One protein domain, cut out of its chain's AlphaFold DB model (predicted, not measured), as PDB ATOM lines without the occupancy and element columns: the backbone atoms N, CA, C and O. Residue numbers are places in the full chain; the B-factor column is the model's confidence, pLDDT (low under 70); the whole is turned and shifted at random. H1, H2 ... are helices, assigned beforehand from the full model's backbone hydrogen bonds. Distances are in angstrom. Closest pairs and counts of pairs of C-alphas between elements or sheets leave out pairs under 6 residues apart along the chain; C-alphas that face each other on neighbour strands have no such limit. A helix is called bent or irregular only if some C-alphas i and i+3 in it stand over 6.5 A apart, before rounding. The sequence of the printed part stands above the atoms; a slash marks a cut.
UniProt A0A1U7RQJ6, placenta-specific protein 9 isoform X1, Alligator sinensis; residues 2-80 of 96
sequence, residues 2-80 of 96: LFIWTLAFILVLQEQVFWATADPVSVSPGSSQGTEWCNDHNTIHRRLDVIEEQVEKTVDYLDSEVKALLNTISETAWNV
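Overview. This is residues 2 to 80 of the 96 residues of the protein "placenta-specific protein 9 isoform X1" of Alligator sinensis (UniProt A0A1U7RQJ6). Picture a lopsided, open U: the short helix H1 makes one arm, the wide loop of residues 19 to 32 makes the turn, and the much longer helix H2 folds back as the other arm. The two arms have no contact, and H2 with the turn beyond its first residue makes the length. The printed part has 79 residues with two named helices, H1 then H2, and no named strand; its class is all helix. It is extended, with a radius of gyration of the C-alphas of 22.7 A, and spans 77 by 28 by 8 A.

Arrangement. Start with H1, residues 2 to 18, and go on to H2, residues 33 to 78: the two are apart, with no C-alpha of the one within 8 A of the other. Look at the backbone O and N atoms inside the helices: 12 of 13 O i to N i+4 pairs in H1 and 40 of 42 in H2 are within hydrogen-bond range. Residues 2 to 80 stand free: each of their C-alphas is more than 10 A from any C-alpha 8 or more residues along the chain from it.

Along the chain. Find C-alpha 2 at (-30.058, 27.124, 40.748); from there H1 runs 24.6 A to C-alpha 18 at (-10.220, 15.698, 31.837), with x rising. Find C-alpha 33 at (11.190, 23.489, 22.537), where H2 begins; it runs 67.8 A to C-alpha 78 at (-51.161, 48.884, 30.501), with x falling. Neither helix is bent or irregular.

Size, cuts and confidence. The C-alphas of Pro 29 and Val 80, the two farthest apart, are 77.6 A from each other. The printed part has no cut. The link from H1 to H2, 14 residues, is long. Read the B-factor column for the model's confidence: the mean pLDDT of the printed part is 72.8, and residues 15 to 42 and 77 to 80 are under 70.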
ATOM      1  N   LEU A   2     -31.510  26.994  40.509       74.06
ATOM      2  CA  LEU A   2     -30.058  27.124  40.748       74.06
ATOM      3  C   LEU A   2     -29.274  25.806  40.597       74.06
ATOM      4  O   LEU A   2     -28.180  25.809  40.051       74.06
ATOM      5  N   PHE A   3     -29.870  24.675  40.991       73.62
ATOM      6  CA  PHE A   3     -29.243  23.349  40.886       73.62
ATOM      7  C   PHE A   3     -28.867  22.940  39.454       73.62
ATOM      8  O   PHE A   3     -27.851  22.290  39.241       73.62
ATOM      9  N   ILE A   4     -29.673  23.324  38.461       81.44
ATOM     10  CA  ILE A   4     -29.405  22.992  37.054       81.44
ATOM     11  C   ILE A   4     -28.196  23.794  36.564       81.44
ATOM     12  O   ILE A   4     -27.325  23.261  35.884       81.44
ATOM     13  N   TRP A   5     -28.103  25.054  36.985       76.88
ATOM     14  CA  TRP A   5     -26.997  25.938  36.639       76.88
ATOM     15  C   TRP A   5     -25.683  25.501  37.294       76.88
ATOM     16  O   TRP A   5     -24.658  25.433  36.622       76.88
ATOM     17  N   THR A   6     -25.713  25.092  38.568       86.88
ATOM     18  CA  THR A   6     -24.525  24.543  39.244       86.88
ATOM     19  C   THR A   6     -24.040  23.254  38.592       86.88
ATOM     20  O   THR A   6     -22.838  23.063  38.444       86.88
ATOM     21  N   LEU A   7     -24.957  22.379  38.167       83.25
ATOM     22  CA  LEU A   7     -24.601  21.132  37.487       83.25
ATOM     23  C   LEU A   7     -23.995  21.394  36.105       83.25
ATOM     24  O   LEU A   7     -22.993  20.772  35.765       83.25
ATOM     25  N   ALA A   8     -24.538  22.350  35.347       82.88
ATOM     26  CA  ALA A   8     -23.960  22.771  34.071       82.88
ATOM     27  C   ALA A   8     -22.551  23.363  34.251       82.88
ATOM     28  O   ALA A   8     -21.641  23.038  33.493       82.88
ATOM     29  N   PHE A   9     -22.347  24.171  35.296       82.19
ATOM     30  CA  PHE A   9     -21.049  24.773  35.599       82.19
ATOM     31  C   PHE A   9     -19.996  23.723  35.993       82.19
ATOM     32  O   PHE A   9     -18.853  23.779  35.544       82.19
ATOM     33  N   ILE A  10     -20.392  22.726  36.790       84.81
ATOM     34  CA  ILE A  10     -19.525  21.601  37.168       84.81
ATOM     35  C   ILE A  10     -19.170  20.743  35.945       84.81
ATOM     36  O   ILE A  10     -18.016  20.342  35.812       84.81
ATOM     37  N   LEU A  11     -20.122  20.500  35.038       82.69
ATOM     38  CA  LEU A  11     -19.891  19.721  33.818       82.69
ATOM     39  C   LEU A  11     -18.820  20.375  32.928       82.69
ATOM     40  O   LEU A  11     -17.886  19.706  32.490       82.69
ATOM     41  N   VAL A  12     -18.910  21.698  32.750       74.88
ATOM     42  CA  VAL A  12     -17.934  22.489  31.981       74.88
ATOM     43  C   VAL A  12     -16.551  22.450  32.633       74.88
ATOM     44  O   VAL A  12     -15.550  22.286  31.940       74.88
ATOM     45  N   LEU A  13     -16.470  22.561  33.964       76.88
ATOM     46  CA  LEU A  13     -15.200  22.458  34.691       76.88
ATOM     47  C   LEU A  13     -14.577  21.056  34.580       76.88
ATOM     48  O   LEU A  13     -13.358  20.941  34.454       76.88
ATOM     49  N   GLN A  14     -15.391  19.997  34.600       71.62
ATOM     50  CA  GLN A  14     -14.908  18.620  34.467       71.62
ATOM     51  C   GLN A  14     -14.320  18.325  33.091       71.62
ATOM     52  O   GLN A  14     -13.303  17.634  33.032       71.62
ATOM     53  N   GLU A  15     -14.905  18.846  32.008       61.03
ATOM     54  CA  GLU A  15     -14.316  18.693  30.675       61.03
ATOM     55  C   GLU A  15     -12.891  19.251  30.662       61.03
ATOM     56  O   GLU A  15     -11.972  18.543  30.262       61.03
ATOM     57  N   GLN A  16     -12.655  20.448  31.208       59.34
ATOM     58  CA  GLN A  16     -11.319  21.065  31.204       59.34
ATOM     59  C   GLN A  16     -10.284  20.295  32.035       59.34
ATOM     60  O   GLN A  16      -9.120  20.215  31.646       59.34
ATOM     61  N   VAL A  17     -10.701  19.693  33.153       57.84
ATOM     62  CA  VAL A  17      -9.824  18.868  34.001       57.84
ATOM     63  C   VAL A  17      -9.497  17.526  33.335       57.84
ATOM     64  O   VAL A  17      -8.376  17.034  33.474       57.84
ATOM     65  N   PHE A  18     -10.430  16.953  32.567       54.78
ATOM     66  CA  PHE A  18     -10.220  15.698  31.837       54.78
ATOM     67  C   PHE A  18      -9.192  15.846  30.701       54.78
ATOM     68  O   PHE A  18      -8.418  14.926  30.451       54.78
ATOM     69  N   TRP A  19      -9.112  17.025  30.073       51.22
ATOM     70  CA  TRP A  19      -8.073  17.351  29.084       51.22
ATOM     71  C   TRP A  19      -6.709  17.709  29.704       51.22
ATOM     72  O   TRP A  19      -5.720  17.790  28.981       51.22
ATOM     73  N   ALA A  20      -6.630  17.921  31.024       52.19
ATOM     74  CA  ALA A  20      -5.430  18.419  31.705       52.19
ATOM     75  C   ALA A  20      -4.578  17.329  32.388       52.19
ATOM     76  O   ALA A  20      -3.574  17.648  33.021       52.19
ATOM     77  N   THR A  21      -4.950  16.047  32.275       49.50
ATOM     78  CA  THR A  21      -4.192  14.927  32.865       49.50
ATOM     79  C   THR A  21      -3.731  13.950  31.784       49.50
ATOM     80  O   THR A  21      -4.287  12.866  31.626       49.50
ATOM     81  N   ALA A  22      -2.690  14.330  31.044       44.28
ATOM     82  CA  ALA A  22      -1.868  13.395  30.281       44.28
ATOM     83  C   ALA A  22      -0.378  13.652  30.579       44.28
ATOM     84  O   ALA A  22       0.265  14.485  29.954       44.28
ATOM     85  N   ASP A  23       0.091  12.880  31.562       44.50
ATOM     86  CA  ASP A  23       1.451  12.405  31.862       44.50
ATOM     87  C   ASP A  23       2.578  13.339  32.386       44.50
ATOM     88  O   ASP A  23       2.777  14.452  31.895       44.50
ATOM     89  N   PRO A  24       3.380  12.870  33.376       56.66
ATOM     90  CA  PRO A  24       4.520  13.582  33.933       56.66
ATOM     91  C   PRO A  24       5.849  13.219  33.242       56.66
ATOM     92  O   PRO A  24       6.156  12.059  32.997       56.66
ATOM     93  N   VAL A  25       6.678  14.248  33.035       55.69
ATOM     94  CA  VAL A  25       8.154  14.239  32.960       55.69
ATOM     95  C   VAL A  25       8.808  13.085  32.178       55.69
ATOM     96  O   VAL A  25       9.101  12.013  32.702       55.69
ATOM     97  N   SER A  26       9.263  13.408  30.966       43.47
ATOM     98  CA  SER A  26      10.520  12.871  30.437       43.47
ATOM     99  C   SER A  26      11.394  14.030  29.944       43.47
ATOM    100  O   SER A  26      11.028  14.791  29.053       43.47
ATOM    101  N   VAL A  27      12.543  14.221  30.597       48.72
ATOM    102  CA  VAL A  27      13.557  15.206  30.202       48.72
ATOM    103  C   VAL A  27      14.432  14.577  29.123       48.72
ATOM    104  O   VAL A  27      15.128  13.598  29.388       48.72
ATOM    105  N   SER A  28      14.445  15.164  27.925       41.91
ATOM    106  CA  SER A  28      15.511  14.969  26.940       41.91
ATOM    107  C   SER A  28      15.799  16.303  26.234       41.91
ATOM    108  O   SER A  28      14.860  16.939  25.750       41.91
ATOM    109  N   PRO A  29      17.057  16.787  26.212       58.06
ATOM    110  CA  PRO A  29      17.382  18.120  25.728       58.06
ATOM    111  C   PRO A  29      17.510  18.102  24.202       58.06
ATOM    112  O   PRO A  29      18.497  17.624  23.648       58.06
ATOM    113  N   GLY A  30      16.510  18.646  23.518       41.41
ATOM    114  CA  GLY A  30      16.547  18.889  22.081       41.41
ATOM    115  C   GLY A  30      16.019  20.286  21.801       41.41
ATOM    116  O   GLY A  30      14.913  20.625  22.203       41.41
ATOM    117  N   SER A  31      16.820  21.106  21.135       50.56
ATOM    118  CA  SER A  31      16.638  22.532  20.832       50.56
ATOM    119  C   SER A  31      15.429  22.895  19.941       50.56
ATOM    120  O   SER A  31      15.499  23.854  19.178       50.56
ATOM    121  N   SER A  32      14.320  22.159  20.030       49.91
ATOM    122  CA  SER A  32      13.048  22.405  19.329       49.91
ATOM    123  C   SER A  32      11.942  22.952  20.241       49.91
ATOM    124  O   SER A  32      10.871  23.304  19.762       49.91
ATOM    125  N   GLN A  33      12.197  23.081  21.545       49.97
ATOM    126  CA  GLN A  33      11.190  23.489  22.537       49.97
ATOM    127  C   GLN A  33      10.846  24.995  22.500       49.97
ATOM    128  O   GLN A  33       9.825  25.420  23.029       49.97
ATOM    129  N   GLY A  34      11.667  25.824  21.840       51.47
ATOM    130  CA  GLY A  34      11.417  27.268  21.715       51.47
ATOM    131  C   GLY A  34      10.344  27.638  20.683       51.47
ATOM    132  O   GLY A  34       9.680  28.659  20.828       51.47
ATOM    133  N   THR A  35      10.141  26.812  19.652       53.34
ATOM    134  CA  THR A  35       9.130  27.065  18.607       53.34
ATOM    135  C   THR A  35       7.729  26.617  19.013       53.34
ATOM    136  O   THR A  35       6.753  27.147  18.490       53.34
ATOM    137  N   GLU A  36       7.628  25.676  19.951       54.75
ATOM    138  CA  GLU A  36       6.360  25.195  20.513       54.75
ATOM    139  C   GLU A  36       5.729  26.262  21.417       54.75
ATOM    140  O   GLU A  36       4.594  26.662  21.183       54.75
ATOM    141  N   TRP A  37       6.520  26.879  22.307       52.75
ATOM    142  CA  TRP A  37       6.062  27.990  23.155       52.75
ATOM    143  C   TRP A  37       5.521  29.176  22.342       52.75
ATOM    144  O   TRP A  37       4.482  29.747  22.678       52.75
ATOM    145  N   CYS A  38       6.208  29.580  21.263       58.16
ATOM    146  CA  CYS A  38       5.747  30.690  20.418       58.16
ATOM    147  C   CYS A  38       4.411  30.387  19.718       58.16
ATOM    148  O   CYS A  38       3.627  31.311  19.486       58.16
ATOM    149  N   ASN A  39       4.140  29.117  19.412       59.91
ATOM    150  CA  ASN A  39       2.857  28.677  18.870       59.91
ATOM    151  C   ASN A  39       1.785  28.537  19.964       59.91
ATOM    152  O   ASN A  39       0.615  28.834  19.736       59.91
ATOM    153  N   ASP A  40       2.173  28.186  21.183       60.97
ATOM    154  CA  ASP A  40       1.245  28.138  22.312       60.97
ATOM    155  C   ASP A  40       0.767  29.538  22.712       60.97
ATOM    156  O   ASP A  40      -0.421  29.750  22.955       60.97
ATOM    157  N   HIS A  41       1.656  30.536  22.694       60.88
ATOM    158  CA  HIS A  41       1.288  31.916  23.024       60.88
ATOM    159  C   HIS A  41       0.295  32.513  22.017       60.88
ATOM    160  O   HIS A  41      -0.697  33.123  22.417       60.88
ATOM    161  N   ASN A  42       0.515  32.310  20.712       63.03
ATOM    162  CA  ASN A  42      -0.404  32.820  19.687       63.03
ATOM    163  C   ASN A  42      -1.784  32.130  19.754       63.03
ATOM    164  O   ASN A  42      -2.813  32.763  19.507       63.03
ATOM    165  N   THR A  43      -1.813  30.864  20.174       71.62
ATOM    166  CA  THR A  43      -3.035  30.073  20.311       71.62
ATOM    167  C   THR A  43      -3.839  30.528  21.525       71.62
ATOM    168  O   THR A  43      -5.063  30.639  21.442       71.62
ATOM    169  N   ILE A  44      -3.174  30.852  22.637       73.50
ATOM    170  CA  ILE A  44      -3.826  31.377  23.843       73.50
ATOM    171  C   ILE A  44      -4.450  32.750  23.573       73.50
ATOM    172  O   ILE A  44      -5.618  32.944  23.904       73.50
ATOM    173  N   HIS A  45      -3.729  33.667  22.917       75.44
ATOM    174  CA  HIS A  45      -4.276  34.985  22.569       75.44
ATOM    175  C   HIS A  45      -5.489  34.878  21.642       75.44
ATOM    176  O   HIS A  45      -6.533  35.449  21.934       75.44
ATOM    177  N   ARG A  46      -5.415  34.040  20.602       75.50
ATOM    178  CA  ARG A  46      -6.549  33.812  19.696       75.50
ATOM    179  C   ARG A  46      -7.773  33.242  20.415       75.50
ATOM    180  O   ARG A  46      -8.903  33.585  20.081       75.50
ATOM    181  N   ARG A  47      -7.572  32.334  21.374       84.25
ATOM    182  CA  ARG A  47      -8.673  31.788  22.181       84.25
ATOM    183  C   ARG A  47      -9.271  32.848  23.100       84.25
ATOM    184  O   ARG A  47     -10.480  32.828  23.301       84.25
ATOM    185  N   LEU A  48      -8.447  33.748  23.633       88.31
ATOM    186  CA  LEU A  48      -8.906  34.853  24.465       88.31
ATOM    187  C   LEU A  48      -9.757  35.841  23.660       88.31
ATOM    188  O   LEU A  48     -10.850  36.157  24.114       88.31
ATOM    189  N   ASP A  49      -9.332  36.209  22.449       84.06
ATOM    190  CA  ASP A  49     -10.101  37.092  21.555       84.06
ATOM    191  C   ASP A  49     -11.488  36.505  21.236       84.06
ATOM    192  O   ASP A  49     -12.500  37.200  21.258       84.06
ATOM    193  N   VAL A  50     -11.558  35.190  20.987       88.88
ATOM    194  CA  VAL A  50     -12.834  34.493  20.742       88.88
ATOM    195  C   VAL A  50     -13.726  34.507  21.985       88.88
ATOM    196  O   VAL A  50     -14.942  34.649  21.861       88.88
ATOM    197  N   ILE A  51     -13.149  34.343  23.178       88.88
ATOM    198  CA  ILE A  51     -13.906  34.390  24.436       88.88
ATOM    199  C   ILE A  51     -14.412  35.810  24.696       88.88
ATOM    200  O   ILE A  51     -15.577  35.967  25.048       88.88
ATOM    201  N   GLU A  52     -13.578  36.830  24.500       90.19
ATOM    202  CA  GLU A  52     -13.959  38.236  24.653       90.19
ATOM    203  C   GLU A  52     -15.124  38.593  23.726       90.19
ATOM    204  O   GLU A  52     -16.160  39.069  24.191       90.19
ATOM    205  N   GLU A  53     -15.021  38.233  22.445       89.88
ATOM    206  CA  GLU A  53     -16.079  38.460  21.460       89.88
ATOM    207  C   GLU A  53     -17.379  37.713  21.816       89.88
ATOM    208  O   GLU A  53     -18.485  38.231  21.633       89.88
ATOM    209  N   GLN A  54     -17.283  36.481  22.324       90.31
ATOM    210  CA  GLN A  54     -18.457  35.722  22.766       90.31
ATOM    211  C   GLN A  54     -19.117  36.345  23.997       90.31
ATOM    212  O   GLN A  54     -20.349  36.374  24.072       90.31
ATOM    213  N   VAL A  55     -18.323  36.836  24.948       94.12
ATOM    214  CA  VAL A  55     -18.818  37.511  26.152       94.12
ATOM    215  C   VAL A  55     -19.519  38.813  25.775       94.12
ATOM    216  O   VAL A  55     -20.648  39.023  26.206       94.12
ATOM    217  N   GLU A  56     -18.919  39.640  24.919       90.62
ATOM    218  CA  GLU A  56     -19.535  40.890  24.456       90.62
ATOM    219  C   GLU A  56     -20.884  40.625  23.767       90.62
ATOM    220  O   GLU A  56     -21.914  41.167  24.173       90.62
ATOM    221  N   LYS A  57     -20.926  39.677  22.820       93.25
ATOM    222  CA  LYS A  57     -22.170  39.310  22.118       93.25
ATOM    223  C   LYS A  57     -23.249  38.762  23.042       93.25
ATOM    224  O   LYS A  57     -24.431  39.020  22.821       93.25
ATOM    225  N   THR A  58     -22.873  37.958  24.036       93.62
ATOM    226  CA  THR A  58     -23.855  37.406  24.978       93.62
ATOM    227  C   THR A  58     -24.385  38.470  25.924       93.62
ATOM    228  O   THR A  58     -25.576  38.434  26.220       93.62
ATOM    229  N   VAL A  59     -23.558  39.432  26.342       95.00
ATOM    230  CA  VAL A  59     -24.004  40.585  27.138       95.00
ATOM    231  C   VAL A  59     -25.000  41.434  26.348       95.00
ATOM    232  O   VAL A  59     -26.089  41.704  26.857       95.00
ATOM    233  N   ASP A  60     -24.685  41.775  25.100       92.50
ATOM    234  CA  ASP A  60     -25.580  42.557  24.238       92.50
ATOM    235  C   ASP A  60     -26.903  41.831  23.968       92.50
ATOM    236  O   ASP A  60     -27.986  42.422  24.042       92.50
ATOM    237  N   TYR A  61     -26.833  40.525  23.698       94.19
ATOM    238  CA  TYR A  61     -28.016  39.694  23.512       94.19
ATOM    239  C   TYR A  61     -28.895  39.687  24.771       94.19
ATOM    240  O   TYR A  61     -30.098  39.940  24.674       94.19
ATOM    241  N   LEU A  62     -28.306  39.484  25.956       94.94
ATOM    242  CA  LEU A  62     -29.046  39.474  27.219       94.94
ATOM    243  C   LEU A  62     -29.693  40.830  27.518       94.94
ATOM    244  O   LEU A  62     -30.844  40.868  27.949       94.94
ATOM    245  N   ASP A  63     -28.991  41.939  27.275       93.56
ATOM    246  CA  ASP A  63     -29.545  43.286  27.449       93.56
ATOM    247  C   ASP A  63     -30.751  43.516  26.524       93.56
ATOM    248  O   ASP A  63     -31.796  44.009  26.964       93.56
ATOM    249  N   SER A  64     -30.651  43.081  25.265       94.06
ATOM    250  CA  SER A  64     -31.762  43.167  24.313       94.06
ATOM    251  C   SER A  64     -32.968  42.320  24.740       94.06
ATOM    252  O   SER A  64     -34.106  42.786  24.653       94.06
ATOM    253  N   GLU A  65     -32.734  41.118  25.272       94.19
ATOM    254  CA  GLU A  65     -33.787  40.209  25.722       94.19
ATOM    255  C   GLU A  65     -34.468  40.731  26.995       94.19
ATOM    256  O   GLU A  65     -35.697  40.720  27.092       94.19
ATOM    257  N   VAL A  66     -33.697  41.294  27.930       93.62
ATOM    258  CA  VAL A  66     -34.234  41.960  29.125       93.62
ATOM    259  C   VAL A  66     -35.092  43.162  28.735       93.62
ATOM    260  O   VAL A  66     -36.205  43.312  29.245       93.62
ATOM    261  N   LYS A  67     -34.627  44.002  27.804       92.00
ATOM    262  CA  LYS A  67     -35.403  45.148  27.304       92.00
ATOM    263  C   LYS A  67     -36.683  44.709  26.595       92.00
ATOM    264  O   LYS A  67     -37.738  45.291  26.845       92.00
ATOM    265  N   ALA A  68     -36.618  43.677  25.757       92.06
ATOM    266  CA  ALA A  68     -37.785  43.129  25.069       92.06
ATOM    267  C   ALA A  68     -38.815  42.558  26.058       92.06
ATOM    268  O   ALA A  68     -40.017  42.819  25.934       92.06
ATOM    269  N   LEU A  69     -38.348  41.833  27.078       91.44
ATOM    270  CA  LEU A  69     -39.204  41.281  28.124       91.44
ATOM    271  C   LEU A  69     -39.867  42.394  28.945       91.44
ATOM    272  O   LEU A  69     -41.078  42.354  29.163       91.44
ATOM    273  N   LEU A  70     -39.105  43.411  29.350       88.81
ATOM    274  CA  LEU A  70     -39.635  44.573  30.069       88.81
ATOM    275  C   LEU A  70     -40.672  45.336  29.239       88.81
ATOM    276  O   LEU A  70     -41.722  45.694  29.772       88.81
ATOM    277  N   ASN A  71     -40.419  45.538  27.943       88.56
ATOM    278  CA  ASN A  71     -41.381  46.182  27.051       88.56
ATOM    279  C   ASN A  71     -42.688  45.379  26.965       88.56
ATOM    280  O   ASN A  71     -43.770  45.934  27.130       88.56
ATOM    281  N   THR A  72     -42.584  44.055  26.820       85.88
ATOM    282  CA  THR A  72     -43.744  43.151  26.785       85.88
ATOM    283  C   THR A  72     -44.565  43.226  28.075       85.88
ATOM    284  O   THR A  72     -45.797  43.281  28.034       85.88
ATOM    285  N   ILE A  73     -43.903  43.255  29.237       83.50
ATOM    286  CA  ILE A  73     -44.577  43.398  30.536       83.50
ATOM    287  C   ILE A  73     -45.251  44.766  30.642       83.50
ATOM    288  O   ILE A  73     -46.400  44.831  31.070       83.50
ATOM    289  N   SER A  74     -44.571  45.841  30.240       80.50
ATOM    290  CA  SER A  74     -45.123  47.201  30.275       80.50
ATOM    291  C   SER A  74     -46.373  47.325  29.403       80.50
ATOM    292  O   SER A  74     -47.389  47.856  29.850       80.50
ATOM    293  N   GLU A  75     -46.327  46.805  28.178       80.00
ATOM    294  CA  GLU A  75     -47.483  46.769  27.280       80.00
ATOM    295  C   GLU A  75     -48.617  45.917  27.861       80.00
ATOM    296  O   GLU A  75     -49.782  46.307  27.813       80.00
ATOM    297  N   THR A  76     -48.294  44.771  28.460       75.06
ATOM    298  CA  THR A  76     -49.299  43.892  29.073       75.06
ATOM    299  C   THR A  76     -49.958  44.556  30.280       75.06
ATOM    300  O   THR A  76     -51.181  44.547  30.381       75.06
ATOM    301  N   ALA A  77     -49.175  45.171  31.170       66.69
ATOM    302  CA  ALA A  77     -49.670  45.849  32.364       66.69
ATOM    303  C   ALA A  77     -50.597  47.024  32.017       66.69
ATOM    304  O   ALA A  77     -51.583  47.243  32.717       66.69
ATOM    305  N   TRP A  78     -50.319  47.758  30.933       61.75
ATOM    306  CA  TRP A  78     -51.161  48.884  30.501       61.75
ATOM    307  C   TRP A  78     -52.495  48.437  29.905       61.75
ATOM    308  O   TRP A  78     -53.460  49.199  29.917       61.75
ATOM    309  N   ASN A  79     -52.567  47.199  29.421       61.22
ATOM    310  CA  ASN A  79     -53.775  46.624  28.842       61.22
ATOM    311  C   ASN A  79     -54.640  45.864  29.859       61.22
ATOM    312  O   ASN A  79     -55.690  45.348  29.478       61.22
ATOM    313  N   VAL A  80     -54.244  45.783  31.137       61.81
ATOM    314  CA  VAL A  80     -55.092  45.190  32.179       61.81
ATOM    315  C   VAL A  80     -56.143  46.223  32.591       61.81
ATOM    316  O   VAL A  80     -55.786  47.251  33.172       61.81
TER     317      VAL A  80